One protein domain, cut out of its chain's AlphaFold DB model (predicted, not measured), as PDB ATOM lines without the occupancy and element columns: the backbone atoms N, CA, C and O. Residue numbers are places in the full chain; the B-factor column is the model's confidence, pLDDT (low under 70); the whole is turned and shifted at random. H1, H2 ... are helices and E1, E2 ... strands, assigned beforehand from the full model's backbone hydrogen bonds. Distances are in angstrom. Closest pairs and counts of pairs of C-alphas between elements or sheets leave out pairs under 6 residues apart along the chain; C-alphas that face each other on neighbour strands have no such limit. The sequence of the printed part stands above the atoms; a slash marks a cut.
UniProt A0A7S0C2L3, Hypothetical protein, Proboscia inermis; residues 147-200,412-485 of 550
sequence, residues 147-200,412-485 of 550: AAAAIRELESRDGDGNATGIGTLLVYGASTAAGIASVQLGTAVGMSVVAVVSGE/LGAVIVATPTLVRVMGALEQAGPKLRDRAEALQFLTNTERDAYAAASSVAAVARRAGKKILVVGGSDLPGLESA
ATOM      1  N   ALA A 147     193.507 208.450  99.148       88.19
ATOM      2  CA  ALA A 147     193.157 209.821  99.501       88.19
ATOM      3  C   ALA A 147     191.635 210.047  99.508       88.19
ATOM      4  O   ALA A 147     191.100 210.605 100.466       88.19
ATOM      5  N   ALA A 148     190.928 209.568  98.479       89.75
ATOM      6  CA  ALA A 148     189.469 209.643  98.405       89.75
ATOM      7  C   ALA A 148     188.795 208.896  99.571       89.75
ATOM      8  O   ALA A 148     187.873 209.429 100.192       89.75
ATOM      9  N   ALA A 149     189.299 207.708  99.922       90.69
ATOM     10  CA  ALA A 149     188.811 206.940 101.065       90.69
ATOM     11  C   ALA A 149     189.000 207.693 102.389       90.69
ATOM     12  O   ALA A 149     188.071 207.762 103.195       90.69
ATOM     13  N   ALA A 150     190.170 208.307 102.595       89.81
ATOM     14  CA  ALA A 150     190.448 209.085 103.798       89.81
ATOM     15  C   ALA A 150     189.508 210.294 103.931       89.81
ATOM     16  O   ALA A 150     188.957 210.528 105.003       89.81
ATOM     17  N   ILE A 151     189.271 211.027 102.842       87.88
ATOM     18  CA  ILE A 151     188.359 212.181 102.836       87.88
ATOM     19  C   ILE A 151     186.927 211.740 103.148       87.88
ATOM     20  O   ILE A 151     186.302 212.293 104.053       87.88
ATOM     21  N   ARG A 152     186.434 210.679 102.496       88.38
ATOM     22  CA  ARG A 152     185.092 210.134 102.756       88.38
ATOM     23  C   ARG A 152     184.911 209.704 104.213       88.38
ATOM     24  O   ARG A 152     183.858 209.935 104.808       88.38
ATOM     25  N   GLU A 153     185.910 209.051 104.805       85.94
ATOM     26  CA  GLU A 153     185.853 208.629 106.209       85.94
ATOM     27  C   GLU A 153     185.840 209.812 107.194       85.94
ATOM     28  O   GLU A 153     185.240 209.693 108.269       85.94
ATOM     29  N   LEU A 154     186.460 210.941 106.835       81.62
ATOM     30  CA  LEU A 154     186.437 212.178 107.621       81.62
ATOM     31  C   LEU A 154     185.106 212.934 107.485       81.62
ATOM     32  O   LEU A 154     184.631 213.490 108.471       81.62
ATOM     33  N   GLU A 155     184.462 212.891 106.319       76.00
ATOM     34  CA  GLU A 155     183.123 213.465 106.095       76.00
ATOM     35  C   GLU A 155     182.002 212.657 106.768       76.00
ATOM     36  O   GLU A 155     180.981 213.199 107.186       76.00
ATOM     37  N   SER A 156     182.179 211.341 106.890       62.16
ATOM     38  CA  SER A 156     181.148 210.392 107.330       62.16
ATOM     39  C   SER A 156     180.753 210.486 108.816       62.16
ATOM     40  O   SER A 156     179.824 209.781 109.227       62.16
ATOM     41  N   ARG A 157     181.448 211.255 109.664       54.94
ATOM     42  CA  ARG A 157     181.232 211.228 111.123       54.94
ATOM     43  C   ARG A 157     181.231 212.615 111.763       54.94
ATOM     44  O   ARG A 157     182.191 212.987 112.430       54.94
ATOM     45  N   ASP A 158     180.070 213.252 111.736       49.66
ATOM     46  CA  ASP A 158     179.546 213.901 112.937       49.66
ATOM     47  C   ASP A 158     178.346 213.078 113.430       49.66
ATOM     48  O   ASP A 158     177.496 212.645 112.649       49.66
ATOM     49  N   GLY A 159     178.309 212.784 114.732       45.75
ATOM     50  CA  GLY A 159     177.329 211.892 115.371       45.75
ATOM     51  C   GLY A 159     175.862 212.333 115.272       45.75
ATOM     52  O   GLY A 159     174.998 211.596 115.736       45.75
ATOM     53  N   ASP A 160     175.592 213.475 114.635       46.16
ATOM     54  CA  ASP A 160     174.269 214.081 114.474       46.16
ATOM     55  C   ASP A 160     173.730 214.041 113.030       46.16
ATOM     56  O   ASP A 160     172.672 214.599 112.748       46.16
ATOM     57  N   GLY A 161     174.409 213.362 112.097       41.72
ATOM     58  CA  GLY A 161     173.843 213.065 110.771       41.72
ATOM     59  C   GLY A 161     173.630 214.272 109.846       41.72
ATOM     60  O   GLY A 161     173.024 214.117 108.789       41.72
ATOM     61  N   ASN A 162     174.156 215.447 110.197       42.47
ATOM     62  CA  ASN A 162     174.257 216.580 109.284       42.47
ATOM     63  C   ASN A 162     175.652 216.590 108.656       42.47
ATOM     64  O   ASN A 162     176.648 216.680 109.366       42.47
ATOM     65  N   ALA A 163     175.720 216.521 107.327       48.03
ATOM     66  CA  ALA A 163     176.938 216.831 106.592       48.03
ATOM     67  C   ALA A 163     177.229 218.332 106.760       48.03
ATOM     68  O   ALA A 163     176.673 219.166 106.045       48.03
ATOM     69  N   THR A 164     178.039 218.694 107.752       47.03
ATOM     70  CA  THR A 164     178.487 220.075 107.945       47.03
ATOM     71  C   THR A 164     179.727 220.298 107.099       47.03
ATOM     72  O   THR A 164     180.836 219.919 107.469       47.03
ATOM     73  N   GLY A 165     179.508 220.866 105.917       55.91
ATOM     74  CA  GLY A 165     180.578 221.288 105.027       55.91
ATOM     75  C   GLY A 165     181.520 222.318 105.659       55.91
ATOM     76  O   GLY A 165     181.165 223.019 106.603       55.91
ATOM     77  N   ILE A 166     182.697 222.416 105.035       64.19
ATOM     78  CA  ILE A 166     183.726 223.452 105.190       64.19
ATOM     79  C   ILE A 166     184.376 223.473 106.584       64.19
ATOM     80  O   ILE A 166     183.961 224.168 107.508       64.19
ATOM     81  N   GLY A 167     185.468 222.721 106.704       68.00
ATOM     82  CA  GLY A 167     186.377 222.769 107.844       68.00
ATOM     83  C   GLY A 167     187.824 222.556 107.404       68.00
ATOM     84  O   GLY A 167     188.109 222.445 106.210       68.00
ATOM     85  N   THR A 168     188.741 222.490 108.367       71.94
ATOM     86  CA  THR A 168     190.175 222.361 108.100       71.94
ATOM     87  C   THR A 168     190.624 220.896 108.067       71.94
ATOM     88  O   THR A 168     190.506 220.179 109.065       71.94
ATOM     89  N   LEU A 169     191.207 220.464 106.948       75.06
ATOM     90  CA  LEU A 169     191.907 219.190 106.779       75.06
ATOM     91  C   LEU A 169     193.412 219.383 106.995       75.06
ATOM     92  O   LEU A 169     194.048 220.178 106.304       75.06
ATOM     93  N   LEU A 170     194.005 218.625 107.915       73.88
ATOM     94  CA  LEU A 170     195.455 218.623 108.126       73.88
ATOM     95  C   LEU A 170     196.089 217.472 107.338       73.88
ATOM     96  O   LEU A 170     195.695 216.325 107.525       73.88
ATOM     97  N   VAL A 171     197.083 217.736 106.492       73.44
ATOM     98  CA  VAL A 171     197.745 216.697 105.683       73.44
ATOM     99  C   VAL A 171     199.246 216.701 105.949       73.44
ATOM    100  O   VAL A 171     199.916 217.678 105.640       73.44
ATOM    101  N   TYR A 172     199.801 215.609 106.472       80.56
ATOM    102  CA  TYR A 172     201.251 215.392 106.542       80.56
ATOM    103  C   TYR A 172     201.736 214.564 105.350       80.56
ATOM    104  O   TYR A 172     201.124 213.560 105.003       80.56
ATOM    105  N   GLY A 173     202.874 214.943 104.765       72.06
ATOM    106  CA  GLY A 173     203.460 214.249 103.619       72.06
ATOM    107  C   GLY A 173     202.851 214.682 102.286       72.06
ATOM    108  O   GLY A 173     202.803 213.889 101.345       72.06
ATOM    109  N   ALA A 174     202.428 215.948 102.184       65.94
ATOM    110  CA  ALA A 174     201.796 216.553 101.003       65.94
ATOM    111  C   ALA A 174     202.670 216.584  99.729       65.94
ATOM    112  O   ALA A 174     202.265 217.113  98.702       65.94
ATOM    113  N   SER A 175     203.877 216.030  99.783       65.12
ATOM    114  CA  SER A 175     204.786 215.853  98.653       65.12
ATOM    115  C   SER A 175     204.706 214.475  97.987       65.12
ATOM    116  O   SER A 175     205.254 214.264  96.905       65.12
ATOM    117  N   THR A 176     204.047 213.520  98.631       75.50
ATOM    118  CA  THR A 176     203.819 212.173  98.095       75.50
ATOM    119  C   THR A 176     202.550 212.141  97.236       75.50
ATOM    120  O   THR A 176     201.705 213.024  97.358       75.50
ATOM    121  N   ALA A 177     202.375 211.117  96.390       75.31
ATOM    122  CA  ALA A 177     201.194 211.005  95.523       75.31
ATOM    123  C   ALA A 177     199.882 211.020  96.325       75.31
ATOM    124  O   ALA A 177     198.983 211.797  96.013       75.31
ATOM    125  N   ALA A 178     199.807 210.219  97.393       85.00
ATOM    126  CA  ALA A 178     198.634 210.154  98.263       85.00
ATOM    127  C   ALA A 178     198.399 211.482  99.004       85.00
ATOM    128  O   ALA A 178     197.260 211.924  99.145       85.00
ATOM    129  N   GLY A 179     199.470 212.164  99.428       77.19
ATOM    130  CA  GLY A 179     199.382 213.477 100.066       77.19
ATOM    131  C   GLY A 179     198.861 214.562  99.124       77.19
ATOM    132  O   GLY A 179     197.938 215.283  99.487       77.19
ATOM    133  N   ILE A 180     199.398 214.645  97.903       70.81
ATOM    134  CA  ILE A 180     198.945 215.595  96.872       70.81
ATOM    135  C   ILE A 180     197.482 215.337  96.523       70.81
ATOM    136  O   ILE A 180     196.686 216.274  96.506       70.81
ATOM    137  N   ALA A 181     197.114 214.070  96.311       75.19
ATOM    138  CA  ALA A 181     195.736 213.697  96.028       75.19
ATOM    139  C   ALA A 181     194.797 214.088  97.178       75.19
ATOM    140  O   ALA A 181     193.724 214.624  96.928       75.19
ATOM    141  N   SER A 182     195.220 213.906  98.435       81.44
ATOM    142  CA  SER A 182     194.434 214.302  99.614       81.44
ATOM    143  C   SER A 182     194.216 215.815  99.676       81.44
ATOM    144  O   SER A 182     193.112 216.270  99.965       81.44
ATOM    145  N   VAL A 183     195.248 216.604  99.365       72.69
ATOM    146  CA  VAL A 183     195.150 218.071  99.331       72.69
ATOM    147  C   VAL A 183     194.205 218.532  98.223       72.69
ATOM    148  O   VAL A 183     193.323 219.356  98.466       72.69
ATOM    149  N   GLN A 184     194.369 217.998  97.014       73.62
ATOM    150  CA  GLN A 184     193.587 218.394  95.842       73.62
ATOM    151  C   GLN A 184     192.118 217.986  95.968       73.62
ATOM    152  O   GLN A 184     191.237 218.826  95.801       73.62
ATOM    153  N   LEU A 185     191.846 216.736  96.348       73.88
ATOM    154  CA  LEU A 185     190.481 216.258  96.566       73.88
ATOM    155  C   LEU A 185     189.809 216.991  97.730       73.88
ATOM    156  O   LEU A 185     188.670 217.417  97.579       73.88
ATOM    157  N   GLY A 186     190.509 217.208  98.850       71.56
ATOM    158  CA  GLY A 186     189.957 217.946  99.992       71.56
ATOM    159  C   GLY A 186     189.571 219.378  99.613       71.56
ATOM    160  O   GLY A 186     188.457 219.822  99.891       71.56
ATOM    161  N   THR A 187     190.449 220.071  98.880       70.12
ATOM    162  CA  THR A 187     190.166 221.415  98.347       70.12
ATOM    163  C   THR A 187     188.972 221.393  97.392       70.12
ATOM    164  O   THR A 187     188.097 222.250  97.469       70.12
ATOM    165  N   ALA A 188     188.884 220.386  96.521       68.69
ATOM    166  CA  ALA A 188     187.822 220.274  95.525       68.69
ATOM    167  C   ALA A 188     186.443 219.883  96.089       68.69
ATOM    168  O   ALA A 188     185.443 219.947  95.367       68.69
ATOM    169  N   VAL A 189     186.385 219.458  97.353       73.50
ATOM    170  CA  VAL A 189     185.141 219.283  98.120       73.50
ATOM    171  C   VAL A 189     184.816 220.535  98.961       73.50
ATOM    172  O   VAL A 189     183.750 220.629  99.564       73.50
ATOM    173  N   GLY A 190     185.688 221.549  98.948       66.75
ATOM    174  CA  GLY A 190     185.489 222.823  99.642       66.75
ATOM    175  C   GLY A 190     186.054 222.859 101.063       66.75
ATOM    176  O   GLY A 190     185.610 223.674 101.868       66.75
ATOM    177  N   MET A 191     187.005 221.981 101.402       71.56
ATOM    178  CA  MET A 191     187.717 222.024 102.684       71.56
ATOM    179  C   MET A 191     188.886 223.013 102.639       71.56
ATOM    180  O   MET A 191     189.570 223.140 101.623       71.56
ATOM    181  N   SER A 192     189.184 223.640 103.775       68.75
ATOM    182  CA  SER A 192     190.428 224.389 103.968       68.75
ATOM    183  C   SER A 192     191.551 223.399 104.267       68.75
ATOM    184  O   SER A 192     191.445 222.608 105.196       68.75
ATOM    185  N   VAL A 193     192.632 223.387 103.488       61.66
ATOM    186  CA  VAL A 193     193.692 222.377 103.650       61.66
ATOM    187  C   VAL A 193     194.967 222.996 104.210       61.66
ATOM    188  O   VAL A 193     195.526 223.927 103.637       61.66
ATOM    189  N   VAL A 194     195.476 222.423 105.300       66.94
ATOM    190  CA  VAL A 194     196.806 222.719 105.843       66.94
ATOM    191  C   VAL A 194     197.741 221.578 105.464       66.94
ATOM    192  O   VAL A 194     197.698 220.491 106.041       66.94
ATOM    193  N   ALA A 195     198.590 221.832 104.472       58.97
ATOM    194  CA  ALA A 195     199.521 220.857 103.922       58.97
ATOM    195  C   ALA A 195     200.918 220.999 104.548       58.97
ATOM    196  O   ALA A 195     201.601 222.005 104.371       58.97
ATOM    197  N   VAL A 196     201.371 219.958 105.242       60.16
ATOM    198  CA  VAL A 196     202.724 219.823 105.788       60.16
ATOM    199  C   VAL A 196     203.543 218.936 104.857       60.16
ATOM    200  O   VAL A 196     203.272 217.743 104.680       60.16
ATOM    201  N   VAL A 197     204.570 219.521 104.250       63.03
ATOM    202  CA  VAL A 197     205.529 218.805 103.402       63.03
ATOM    203  C   VAL A 197     206.498 218.023 104.296       63.03
ATOM    204  O   VAL A 197     206.979 218.551 105.298       63.03
ATOM    205  N   SER A 198     206.780 216.760 103.961       56.06
ATOM    206  CA  SER A 198     207.749 215.962 104.721       56.06
ATOM    207  C   SER A 198     209.167 216.525 104.558       56.06
ATOM    208  O   SER A 198     209.532 217.050 103.501       56.06
ATOM    209  N   GLY A 199     210.002 216.382 105.593       48.00
ATOM    210  CA  GLY A 199     211.384 216.889 105.605       48.00
ATOM    211  C   GLY A 199     212.297 216.307 104.513       48.00
ATOM    212  O   GLY A 199     213.361 216.857 104.238       48.00
ATOM    213  N   GLU A 200     211.866 215.238 103.838       49.69
ATOM    214  CA  GLU A 200     212.582 214.568 102.744       49.69
ATOM    215  C   GLU A 200     212.773 215.468 101.506       49.69
ATOM    216  O   GLU A 200     213.770 215.340 100.799       49.69
ATOM    217  N   LEU A 412     188.509 219.116 110.809       79.56
ATOM    218  CA  LEU A 412     187.781 217.906 110.413       79.56
ATOM    219  C   LEU A 412     188.551 216.639 110.790       79.56
ATOM    220  O   LEU A 412     187.971 215.651 111.234       79.56
ATOM    221  N   GLY A 413     189.875 216.682 110.665       84.75
ATOM    222  CA  GLY A 413     190.759 215.571 110.984       84.75
ATOM    223  C   GLY A 413     192.142 215.742 110.377       84.75
ATOM    224  O   GLY A 413     192.483 216.801 109.842       84.75
ATOM    225  N   ALA A 414     192.938 214.685 110.482       84.31
ATOM    226  CA  ALA A 414     194.271 214.630 109.905       84.31
ATOM    227  C   ALA A 414     194.452 213.412 109.000       84.31
ATOM    228  O   ALA A 414     194.038 212.306 109.345       84.31
ATOM    229  N   VAL A 415     195.149 213.616 107.887       89.06
ATOM    230  CA  VAL A 415     195.675 212.571 107.009       89.06
ATOM    231  C   VAL A 415     197.192 212.562 107.147       89.06
ATOM    232  O   VAL A 415     197.857 213.575 106.937       89.06
ATOM    233  N   ILE A 416     197.756 211.419 107.522       89.62
ATOM    234  CA  ILE A 416     199.198 211.217 107.657       89.62
ATOM    235  C   ILE A 416     199.641 210.266 106.560       89.62
ATOM    236  O   ILE A 416     199.284 209.091 106.568       89.62
ATOM    237  N   VAL A 417     200.452 210.755 105.625       88.50
ATOM    238  CA  VAL A 417     201.041 209.871 104.624       88.50
ATOM    239  C   VAL A 417     202.224 209.113 105.225       88.50
ATOM    240  O   VAL A 417     203.139 209.714 105.796       88.50
ATOM    241  N   ALA A 418     202.225 207.792 105.065       88.94
ATOM    242  CA  ALA A 418     203.287 206.890 105.492       88.94
ATOM    243  C   ALA A 418     204.536 207.024 104.601       88.94
ATOM    244  O   ALA A 418     204.810 206.188 103.745       88.94
ATOM    245  N   THR A 419     205.312 208.099 104.784       83.62
ATOM    246  CA  THR A 419     206.577 208.265 104.047       83.62
ATOM    247  C   THR A 419     207.609 207.217 104.486       83.62
ATOM    248  O   THR A 419     207.579 206.790 105.646       83.62
ATOM    249  N   PRO A 420     208.569 206.823 103.625       80.00
ATOM    250  CA  PRO A 420     209.580 205.822 103.977       80.00
ATOM    251  C   PRO A 420     210.348 206.159 105.263       80.00
ATOM    252  O   PRO A 420     210.596 205.285 106.097       80.00
ATOM    253  N   THR A 421     210.674 207.440 105.467       80.19
ATOM    254  CA  THR A 421     211.335 207.910 106.693       80.19
ATOM    255  C   THR A 421     210.429 207.754 107.910       80.19
ATOM    256  O   THR A 421     210.876 207.272 108.950       80.19
ATOM    257  N   LEU A 422     209.146 208.112 107.791       83.62
ATOM    258  CA  LEU A 422     208.197 208.000 108.895       83.62
ATOM    259  C   LEU A 422     207.939 206.537 109.277       83.62
ATOM    260  O   LEU A 422     207.934 206.220 110.464       83.62
ATOM    261  N   VAL A 423     207.793 205.640 108.295       87.94
ATOM    262  CA  VAL A 423     207.639 204.191 108.525       87.94
ATOM    263  C   VAL A 423     208.830 203.646 109.312       87.94
ATOM    264  O   VAL A 423     208.649 202.947 110.310       87.94
ATOM    265  N   ARG A 424     210.058 204.022 108.929       85.12
ATOM    266  CA  ARG A 424     211.274 203.605 109.641       85.12
ATOM    267  C   ARG A 424     211.310 204.124 111.080       85.12
ATOM    268  O   ARG A 424     211.615 203.353 111.990       85.12
ATOM    269  N   VAL A 425     210.985 205.401 111.297       84.94
ATOM    270  CA  VAL A 425     210.966 206.007 112.640       84.94
ATOM    271  C   VAL A 425     209.936 205.324 113.531       84.94
ATOM    272  O   VAL A 425     210.238 204.949 114.662       84.94
ATOM    273  N   MET A 426     208.720 205.139 113.018       86.38
ATOM    274  CA  MET A 426     207.631 204.516 113.761       86.38
ATOM    275  C   MET A 426     207.945 203.055 114.095       86.38
ATOM    276  O   MET A 426     207.689 202.630 115.220       86.38
ATOM    277  N   GLY A 427     208.590 202.319 113.185       86.94
ATOM    278  CA  GLY A 427     209.090 200.969 113.456       86.94
ATOM    279  C   GLY A 427     210.166 200.935 114.549       86.94
ATOM    280  O   GLY A 427     210.118 200.083 115.435       86.94
ATOM    281  N   ALA A 428     211.106 201.886 114.553       84.88
ATOM    282  CA  ALA A 428     212.120 201.993 115.608       84.88
ATOM    283  C   ALA A 428     211.499 202.312 116.983       84.88
ATOM    284  O   ALA A 428     211.886 201.736 118.000       84.88
ATOM    285  N   LEU A 429     210.498 203.196 117.015       81.50
ATOM    286  CA  LEU A 429     209.751 203.545 118.226       81.50
ATOM    287  C   LEU A 429     208.899 202.394 118.761       81.50
ATOM    288  O   LEU A 429     208.751 202.249 119.975       81.50
ATOM    289  N   GLU A 430     208.326 201.586 117.872       86.69
ATOM    290  CA  GLU A 430     207.586 200.387 118.249       86.69
ATOM    291  C   GLU A 430     208.517 199.339 118.871       86.69
ATOM    292  O   GLU A 430     208.215 198.813 119.944       86.69
ATOM    293  N   GLN A 431     209.690 199.112 118.270       87.31
ATOM    294  CA  GLN A 431     210.713 198.198 118.796       87.31
ATOM    295  C   GLN A 431     211.261 198.632 120.160       87.31
ATOM    296  O   GLN A 431     211.543 197.785 121.007       87.31
ATOM    297  N   ALA A 432     211.378 199.940 120.398       80.12
ATOM    298  CA  ALA A 432     211.778 200.491 121.692       80.12
ATOM    299  C   ALA A 432     210.742 200.227 122.804       80.12
ATOM    300  O   ALA A 432     211.064 200.273 123.990       80.12
ATOM    301  N   GLY A 433     209.496 199.919 122.441       75.81
ATOM    302  CA  GLY A 433     208.423 199.607 123.376       75.81
ATOM    303  C   GLY A 433     207.677 200.842 123.907       75.81
ATOM    304  O   GLY A 433     207.823 201.958 123.406       75.81
ATOM    305  N   PRO A 434     206.793 200.664 124.906       76.25
ATOM    306  CA  PRO A 434     205.870 201.713 125.351       76.25
ATOM    307  C   PRO A 434     206.470 202.695 126.369       76.25
ATOM    308  O   PRO A 434     205.830 203.692 126.703       76.25
ATOM    309  N   LYS A 435     207.665 202.428 126.910       68.94
ATOM    310  CA  LYS A 435     208.263 203.287 127.938       68.94
ATOM    311  C   LYS A 435     208.805 204.567 127.311       68.94
ATOM    312  O   LYS A 435     209.520 204.536 126.315       68.94
ATOM    313  N   LEU A 436     208.519 205.698 127.956       66.50
ATOM    314  CA  LEU A 436     208.930 207.020 127.477       66.50
ATOM    315  C   LEU A 436     210.454 207.158 127.359       66.50
ATOM    316  O   LEU A 436     210.939 207.757 126.406       66.50
ATOM    317  N   ARG A 437     211.200 206.558 128.294       55.97
ATOM    318  CA  ARG A 437     212.665 206.535 128.263       55.97
ATOM    319  C   ARG A 437     213.198 205.792 127.038       55.97
ATOM    320  O   ARG A 437     213.997 206.353 126.305       55.97
ATOM    321  N   ASP A 438     212.711 204.579 126.805       60.09
ATOM    322  CA  ASP A 438     213.186 203.725 125.712       60.09
ATOM    323  C   ASP A 438     212.870 204.371 124.348       60.09
ATOM    324  O   ASP A 438     213.706 204.386 123.448       60.09
ATOM    325  N   ARG A 439     211.704 205.024 124.221       64.88
ATOM    326  CA  ARG A 439     211.343 205.821 123.035       64.88
ATOM    327  C   ARG A 439     212.224 207.056 122.843       64.88
ATOM    328  O   ARG A 439     212.595 207.354 121.714       64.88
ATOM    329  N   ALA A 440     212.555 207.777 123.914       62.56
ATOM    330  CA  ALA A 440     213.440 208.940 123.838       62.56
ATOM    331  C   ALA A 440     214.868 208.541 123.433       62.56
ATOM    332  O   ALA A 440     215.476 209.206 122.595       62.56
ATOM    333  N   GLU A 441     215.373 207.427 123.972       60.00
ATOM    334  CA  GLU A 441     216.659 206.846 123.579       60.00
ATOM    335  C   GLU A 441     216.627 206.414 122.104       60.00
ATOM    336  O   GLU A 441     217.533 206.761 121.351       60.00
ATOM    337  N   ALA A 442     215.554 205.764 121.642       65.69
ATOM    338  CA  ALA A 442     215.399 205.393 120.234       65.69
ATOM    339  C   ALA A 442     215.382 206.608 119.295       65.69
ATOM    340  O   ALA A 442     216.094 206.603 118.295       65.69
ATOM    341  N   LEU A 443     214.648 207.676 119.638       64.00
ATOM    342  CA  LEU A 443     214.651 208.923 118.861       64.00
ATOM    343  C   LEU A 443     216.041 209.557 118.795       64.00
ATOM    344  O   LEU A 443     216.394 210.118 117.763       64.00
ATOM    345  N   GLN A 444     216.841 209.466 119.860       66.25
ATOM    346  CA  GLN A 444     218.195 210.021 119.887       66.25
ATOM    347  C   GLN A 444     219.135 209.352 118.870       66.25
ATOM    348  O   GLN A 444     220.068 209.999 118.396       66.25
ATOM    349  N   PHE A 445     218.895 208.085 118.522       72.75
ATOM    350  CA  PHE A 445     219.686 207.351 117.530       72.75
ATOM    351  C   PHE A 445     219.222 207.557 116.083       72.75
ATOM    352  O   PHE A 445     219.891 207.083 115.164       72.75
ATOM    353  N   LEU A 446     218.112 208.265 115.867       71.44
ATOM    354  CA  LEU A 446     217.622 208.605 114.535       71.44
ATOM    355  C   LEU A 446     218.326 209.843 113.976       71.44
ATOM    356  O   LEU A 446     218.796 210.724 114.701       71.44
ATOM    357  N   THR A 447     218.360 209.934 112.652       74.38
ATOM    358  CA  THR A 447     218.860 211.119 111.948       74.38
ATOM    359  C   THR A 447     217.975 212.344 112.214       74.38
ATOM    360  O   THR A 447     216.821 212.227 112.625       74.38
ATOM    361  N   ASN A 448     218.495 213.553 111.972       63.28
ATOM    362  CA  ASN A 448     217.706 214.785 112.126       63.28
ATOM    363  C   ASN A 448     216.447 214.756 111.248       63.28
ATOM    364  O   ASN A 448     215.357 215.007 111.742       63.28
ATOM    365  N   THR A 449     216.581 214.322 109.993       65.62
ATOM    366  CA  THR A 449     215.465 214.179 109.048       65.62
ATOM    367  C   THR A 449     214.390 213.210 109.537       65.62
ATOM    368  O   THR A 449     213.201 213.468 109.378       65.62
ATOM    369  N   GLU A 450     214.799 212.106 110.164       70.12
ATOM    370  CA  GLU A 450     213.897 211.118 110.762       70.12
ATOM    371  C   GLU A 450     213.162 211.682 111.986       70.12
ATOM    372  O   GLU A 450     211.949 211.504 112.127       70.12
ATOM    373  N   ARG A 451     213.864 212.427 112.845       64.94
ATOM    374  CA  ARG A 451     213.256 213.099 114.000       64.94
ATOM    375  C   ARG A 451     212.281 214.197 113.588       64.94
ATOM    376  O   ARG A 451     211.192 214.266 114.154       64.94
ATOM    377  N   ASP A 452     212.637 215.004 112.596       66.38
ATOM    378  CA  ASP A 452     211.801 216.095 112.090       66.38
ATOM    379  C   ASP A 452     210.519 215.555 111.445       66.38
ATOM    380  O   ASP A 452     209.427 216.058 111.714       66.38
ATOM    381  N   ALA A 453     210.626 214.473 110.663       67.56
ATOM    382  CA  ALA A 453     209.479 213.775 110.085       67.56
ATOM    383  C   ALA A 453     208.504 213.284 111.169       67.56
ATOM    384  O   ALA A 453     207.296 213.515 111.083       67.56
ATOM    385  N   TYR A 454     209.026 212.660 112.227       74.19
ATOM    386  CA  TYR A 454     208.207 212.203 113.349       74.19
ATOM    387  C   TYR A 454     207.606 213.350 114.162       74.19
ATOM    388  O   TYR A 454     206.438 213.271 114.544       74.19
ATOM    389  N   ALA A 455     208.361 214.420 114.415       64.50
ATOM    390  CA  ALA A 455     207.873 215.591 115.137       64.50
ATOM    391  C   ALA A 455     206.738 216.284 114.372       64.50
ATOM    392  O   ALA A 455     205.701 216.590 114.961       64.50
ATOM    393  N   ALA A 456     206.888 216.459 113.057       63.06
ATOM    394  CA  ALA A 456     205.866 217.043 112.194       63.06
ATOM    395  C   ALA A 456     204.593 216.184 112.150       63.06
ATOM    396  O   ALA A 456     203.501 216.691 112.417       63.06
ATOM    397  N   ALA A 457     204.723 214.876 111.905       67.44
ATOM    398  CA  ALA A 457     203.587 213.952 111.906       67.44
ATOM    399  C   ALA A 457     202.895 213.889 113.283       67.44
ATOM    400  O   ALA A 457     201.667 213.910 113.374       67.44
ATOM    401  N   SER A 458     203.674 213.887 114.369       71.19
ATOM    402  CA  SER A 458     203.156 213.897 115.743       71.19
ATOM    403  C   SER A 458     202.454 215.205 116.097       71.19
ATOM    404  O   SER A 458     201.460 215.171 116.817       71.19
ATOM    405  N   SER A 459     202.938 216.342 115.591       64.62
ATOM    406  CA  SER A 459     202.311 217.653 115.782       64.62
ATOM    407  C   SER A 459     200.941 217.707 115.107       64.62
ATOM    408  O   SER A 459     199.941 217.997 115.764       64.62
ATOM    409  N   VAL A 460     200.863 217.297 113.836       67.56
ATOM    410  CA  VAL A 460     199.596 217.186 113.092       67.56
ATOM    411  C   VAL A 460     198.616 216.256 113.816       67.56
ATOM    412  O   VAL A 460     197.460 216.618 114.050       67.56
ATOM    413  N   ALA A 461     199.091 215.090 114.264       72.19
ATOM    414  CA  ALA A 461     198.292 214.158 115.053       72.19
ATOM    415  C   ALA A 461     197.820 214.763 116.389       72.19
ATOM    416  O   ALA A 461     196.681 214.551 116.804       72.19
ATOM    417  N   ALA A 462     198.676 215.502 117.096       68.06
ATOM    418  CA  ALA A 462     198.336 216.112 118.376       68.06
ATOM    419  C   ALA A 462     197.249 217.182 118.226       68.06
ATOM    420  O   ALA A 462     196.332 217.222 119.045       68.06
ATOM    421  N   VAL A 463     197.316 217.997 117.170       67.38
ATOM    422  CA  VAL A 463     196.301 219.013 116.860       67.38
ATOM    423  C   VAL A 463     194.949 218.354 116.571       67.38
ATOM    424  O   VAL A 463     193.954 218.712 117.202       67.38
ATOM    425  N   ALA A 464     194.913 217.322 115.721       74.12
ATOM    426  CA  ALA A 464     193.680 216.580 115.438       74.12
ATOM    427  C   ALA A 464     193.104 215.879 116.684       74.12
ATOM    428  O   ALA A 464     191.904 215.966 116.943       74.12
ATOM    429  N   ARG A 465     193.951 215.252 117.518       78.06
ATOM    430  CA  ARG A 465     193.524 214.629 118.789       78.06
ATOM    431  C   ARG A 465     192.969 215.640 119.778       78.06
ATOM    432  O   ARG A 465     191.990 215.338 120.452       78.06
ATOM    433  N   ARG A 466     193.580 216.825 119.880       69.31
ATOM    434  CA  ARG A 466     193.111 217.897 120.770       69.31
ATOM    435  C   ARG A 466     191.731 218.404 120.345       69.31
ATOM    436  O   ARG A 466     190.921 218.715 121.207       69.31
ATOM    437  N   ALA A 467     191.447 218.393 119.043       70.81
ATOM    438  CA  ALA A 467     190.121 218.664 118.489       70.81
ATOM    439  C   ALA A 467     189.134 217.478 118.608       70.81
ATOM    440  O   ALA A 467     187.995 217.587 118.166       70.81
ATOM    441  N   GLY A 468     189.549 216.334 119.171       77.06
ATOM    442  CA  GLY A 468     188.720 215.127 119.266       77.06
ATOM    443  C   GLY A 468     188.427 214.466 117.914       77.06
ATOM    444  O   GLY A 468     187.483 213.684 117.806       77.06
ATOM    445  N   LYS A 469     189.211 214.785 116.879       84.62
ATOM    446  CA  LYS A 469     189.004 214.317 115.507       84.62
ATOM    447  C   LYS A 469     189.917 213.144 115.158       84.62
ATOM    448  O   LYS A 469     190.912 212.864 115.831       84.62
ATOM    449  N   LYS A 470     189.542 212.433 114.096       87.31
ATOM    450  CA  LYS A 470     190.251 211.243 113.622       87.31
ATOM    451  C   LYS A 470     191.574 211.591 112.942       87.31
ATOM    452  O   LYS A 470     191.737 212.662 112.359       87.31
ATOM    453  N   ILE A 471     192.492 210.631 112.997       90.31
ATOM    454  CA  ILE A 471     193.746 210.635 112.250       90.31
ATOM    455  C   ILE A 471     193.749 209.380 111.390       90.31
ATOM    456  O   ILE A 471     193.671 208.281 111.939       90.31
ATOM    457  N   LEU A 472     193.847 209.554 110.079       92.38
ATOM    458  CA  LEU A 472     193.893 208.468 109.110       92.38
ATOM    459  C   LEU A 472     195.264 208.405 108.444       92.38
ATOM    460  O   LEU A 472     195.889 209.434 108.186       92.38
ATOM    461  N   VAL A 473     195.721 207.194 108.158       91.56
ATOM    462  CA  VAL A 473     196.969 206.920 107.450       91.56
ATOM    463  C   VAL A 473     196.666 206.499 106.019       91.56
ATOM    464  O   VAL A 473     195.741 205.724 105.770       91.56
ATOM    465  N   VAL A 474     197.463 207.021 105.090       89.12
ATOM    466  CA  VAL A 474     197.447 206.679 103.658       89.12
ATOM    467  C   VAL A 474     198.879 206.428 103.172       89.12
ATOM    468  O   VAL A 474     199.837 206.825 103.839       89.12
ATOM    469  N   GLY A 475     199.060 205.804 102.008       80.12
ATOM    470  CA  GLY A 475     200.373 205.476 101.443       80.12
ATOM    471  C   GLY A 475     200.773 204.006 101.593       80.12
ATOM    472  O   GLY A 475     201.963 203.715 101.704       80.12
ATOM    473  N   GLY A 476     199.807 203.082 101.630       69.56
ATOM    474  CA  GLY A 476     200.037 201.634 101.537       69.56
ATOM    475  C   GLY A 476     200.786 200.945 102.689       69.56
ATOM    476  O   GLY A 476     201.023 199.741 102.601       69.56
ATOM    477  N   SER A 477     201.171 201.659 103.753       71.81
ATOM    478  CA  SER A 477     201.849 201.089 104.927       71.81
ATOM    479  C   SER A 477     201.144 201.484 106.221       71.81
ATOM    480  O   SER A 477     200.948 202.670 106.487       71.81
ATOM    481  N   ASP A 478     200.822 200.490 107.050       78.25
ATOM    482  CA  ASP A 478     200.245 200.724 108.370       78.25
ATOM    483  C   ASP A 478     201.296 201.351 109.292       78.25
ATOM    484  O   ASP A 478     202.402 200.827 109.459       78.25
ATOM    485  N   LEU A 479     200.950 202.481 109.910       83.69
ATOM    486  CA  LEU A 479     201.784 203.097 110.936       83.69
ATOM    487  C   LEU A 479     201.310 202.635 112.323       83.69
ATOM    488  O   LEU A 479     200.131 202.800 112.648       83.69
ATOM    489  N   PRO A 480     202.209 202.109 113.176       80.00
ATOM    490  CA  PRO A 480     201.859 201.643 114.513       80.00
ATOM    491  C   PRO A 480     201.059 202.670 115.327       80.00
ATOM    492  O   PRO A 480     201.506 203.794 115.564       80.00
ATOM    493  N   GLY A 481     199.877 202.267 115.801       76.06
ATOM    494  CA  GLY A 481     199.020 203.095 116.657       76.06
ATOM    495  C   GLY A 481     198.190 204.162 115.933       76.06
ATOM    496  O   GLY A 481     197.640 205.040 116.602       76.06
ATOM    497  N   LEU A 482     198.096 204.099 114.604       84.88
ATOM    498  CA  LEU A 482     197.219 204.936 113.784       84.88
ATOM    499  C   LEU A 482     196.292 204.057 112.925       84.88
ATOM    500  O   LEU A 482     196.619 202.911 112.632       84.88
ATOM    501  N   GLU A 483     195.119 204.582 112.559       86.94
ATOM    502  CA  GLU A 483     194.139 203.876 111.721       86.94
ATOM    503  C   GLU A 483     194.413 204.159 110.237       86.94
ATOM    504  O   GLU A 483     194.609 205.313 109.865       86.94
ATOM    505  N   SER A 484     194.414 203.129 109.388       87.62
ATOM    506  CA  SER A 484     194.564 203.271 107.930       87.62
ATOM    507  C   SER A 484     193.199 203.375 107.246       87.62
ATOM    508  O   SER A 484     192.258 202.680 107.635       87.62
ATOM    509  N   ALA A 485     193.092 204.217 106.217       85.19
ATOM    510  CA  ALA A 485     191.858 204.355 105.442       85.19
ATOM    511  C   ALA A 485     191.589 203.104 104.587       85.19
ATOM    512  O   ALA A 485     192.499 202.551 103.964       85.19
TER     513      ALA A 485
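This is residues 147 to 200 and 412 to 485 of the 550 residues of the protein "Hypothetical protein" of Proboscia inermis (UniProt A0A7S0C2L3). A twisted sheet of four strands, E2, E1, E3 and E4, forms the core of a three-layered body, with H1 and H2 over one face and H5 over the other. H5 reaches past the sheet to H3 and H4, which make one end of the long axis; the loop of residues 156 to 167 lies at the opposite end. The printed part has 128 residues with five named helices and four named strands, in the order H1 E1 H2 E2 E3 H3 H4 H5 E4; the sheet is parallel and the class is mixed, helices and strands. The whole is compact, with a radius of gyration of the C-alphas of 14.8 A, yet elongated, spanning 45 by 28 by 21 A.

H1, residues 147 to 155, begins with C-alpha 147 at (193.157, 209.821, 99.501) and is 12.5 A long. E1, residues 168 to 172, precedes H2, residues 177 to 188, 16.3 A long, and E2, residues 192 to 196. After the cut come E3, residues 412 to 417, with C-alpha 412 at (187.781, 217.906, 110.413), and H3, residues 420 to 431, 16.7 A long. H4, residues 436 to 444, leads to H5, residues 448 to 466, 26.3 A long. E4, residues 470 to 474, ends with C-alpha 474 at (197.447, 206.679, 103.658).

The sheet runs E2, E1, E3, E4, and is twisted, with C-alphas up to 4.3 A off its best plane. Within hydrogen-bond range are N 196 and O 171 at 2.7 A between E2 and E1, N 415 and O 170 at 2.8 A between E1 and E3, and N 416 and O 472 at 2.8 A between E3 and E4. H2 is on the sheet at a height of 8.5 A, over E1 and E3, and E1, H2, E2 form a strand-helix-strand unit, two parallel neighbours joined through a helix, with a right-handed crossover. E3, H3 H4 H5, E4 form another. H1 is on the same face and touches H2, the closest C-alphas being those of Ala 147 and Ser 182, 4.7 A apart. H5 is on the opposite face at a height of 9.2 A. Its residues 449 to 454 touch H3 about perpendicular, at 78 degrees, closest at the C-alphas of Thr 421 and Glu 450, 5.8 A. H3 and H4 form a helical hairpin, touching closest at the C-alphas of Leu 429 and Arg 439, 5.6 A. In H1, H2, H3, H4 and H5 every O i to N i+4 pair is within hydrogen-bond range.

The C-alphas of Asn 162 and Phe 445, the two farthest apart, are 47.1 A apart. Residues 201 to 411 are not printed, and C-alphas 200 and 412 are 26.2 A apart across this cut. The link from H1 to E1 is long. The mean pLDDT of the printed part is 73.1, and 49 residues are under 70, among them 156 to 167, 192 to 200 and 435 to 444.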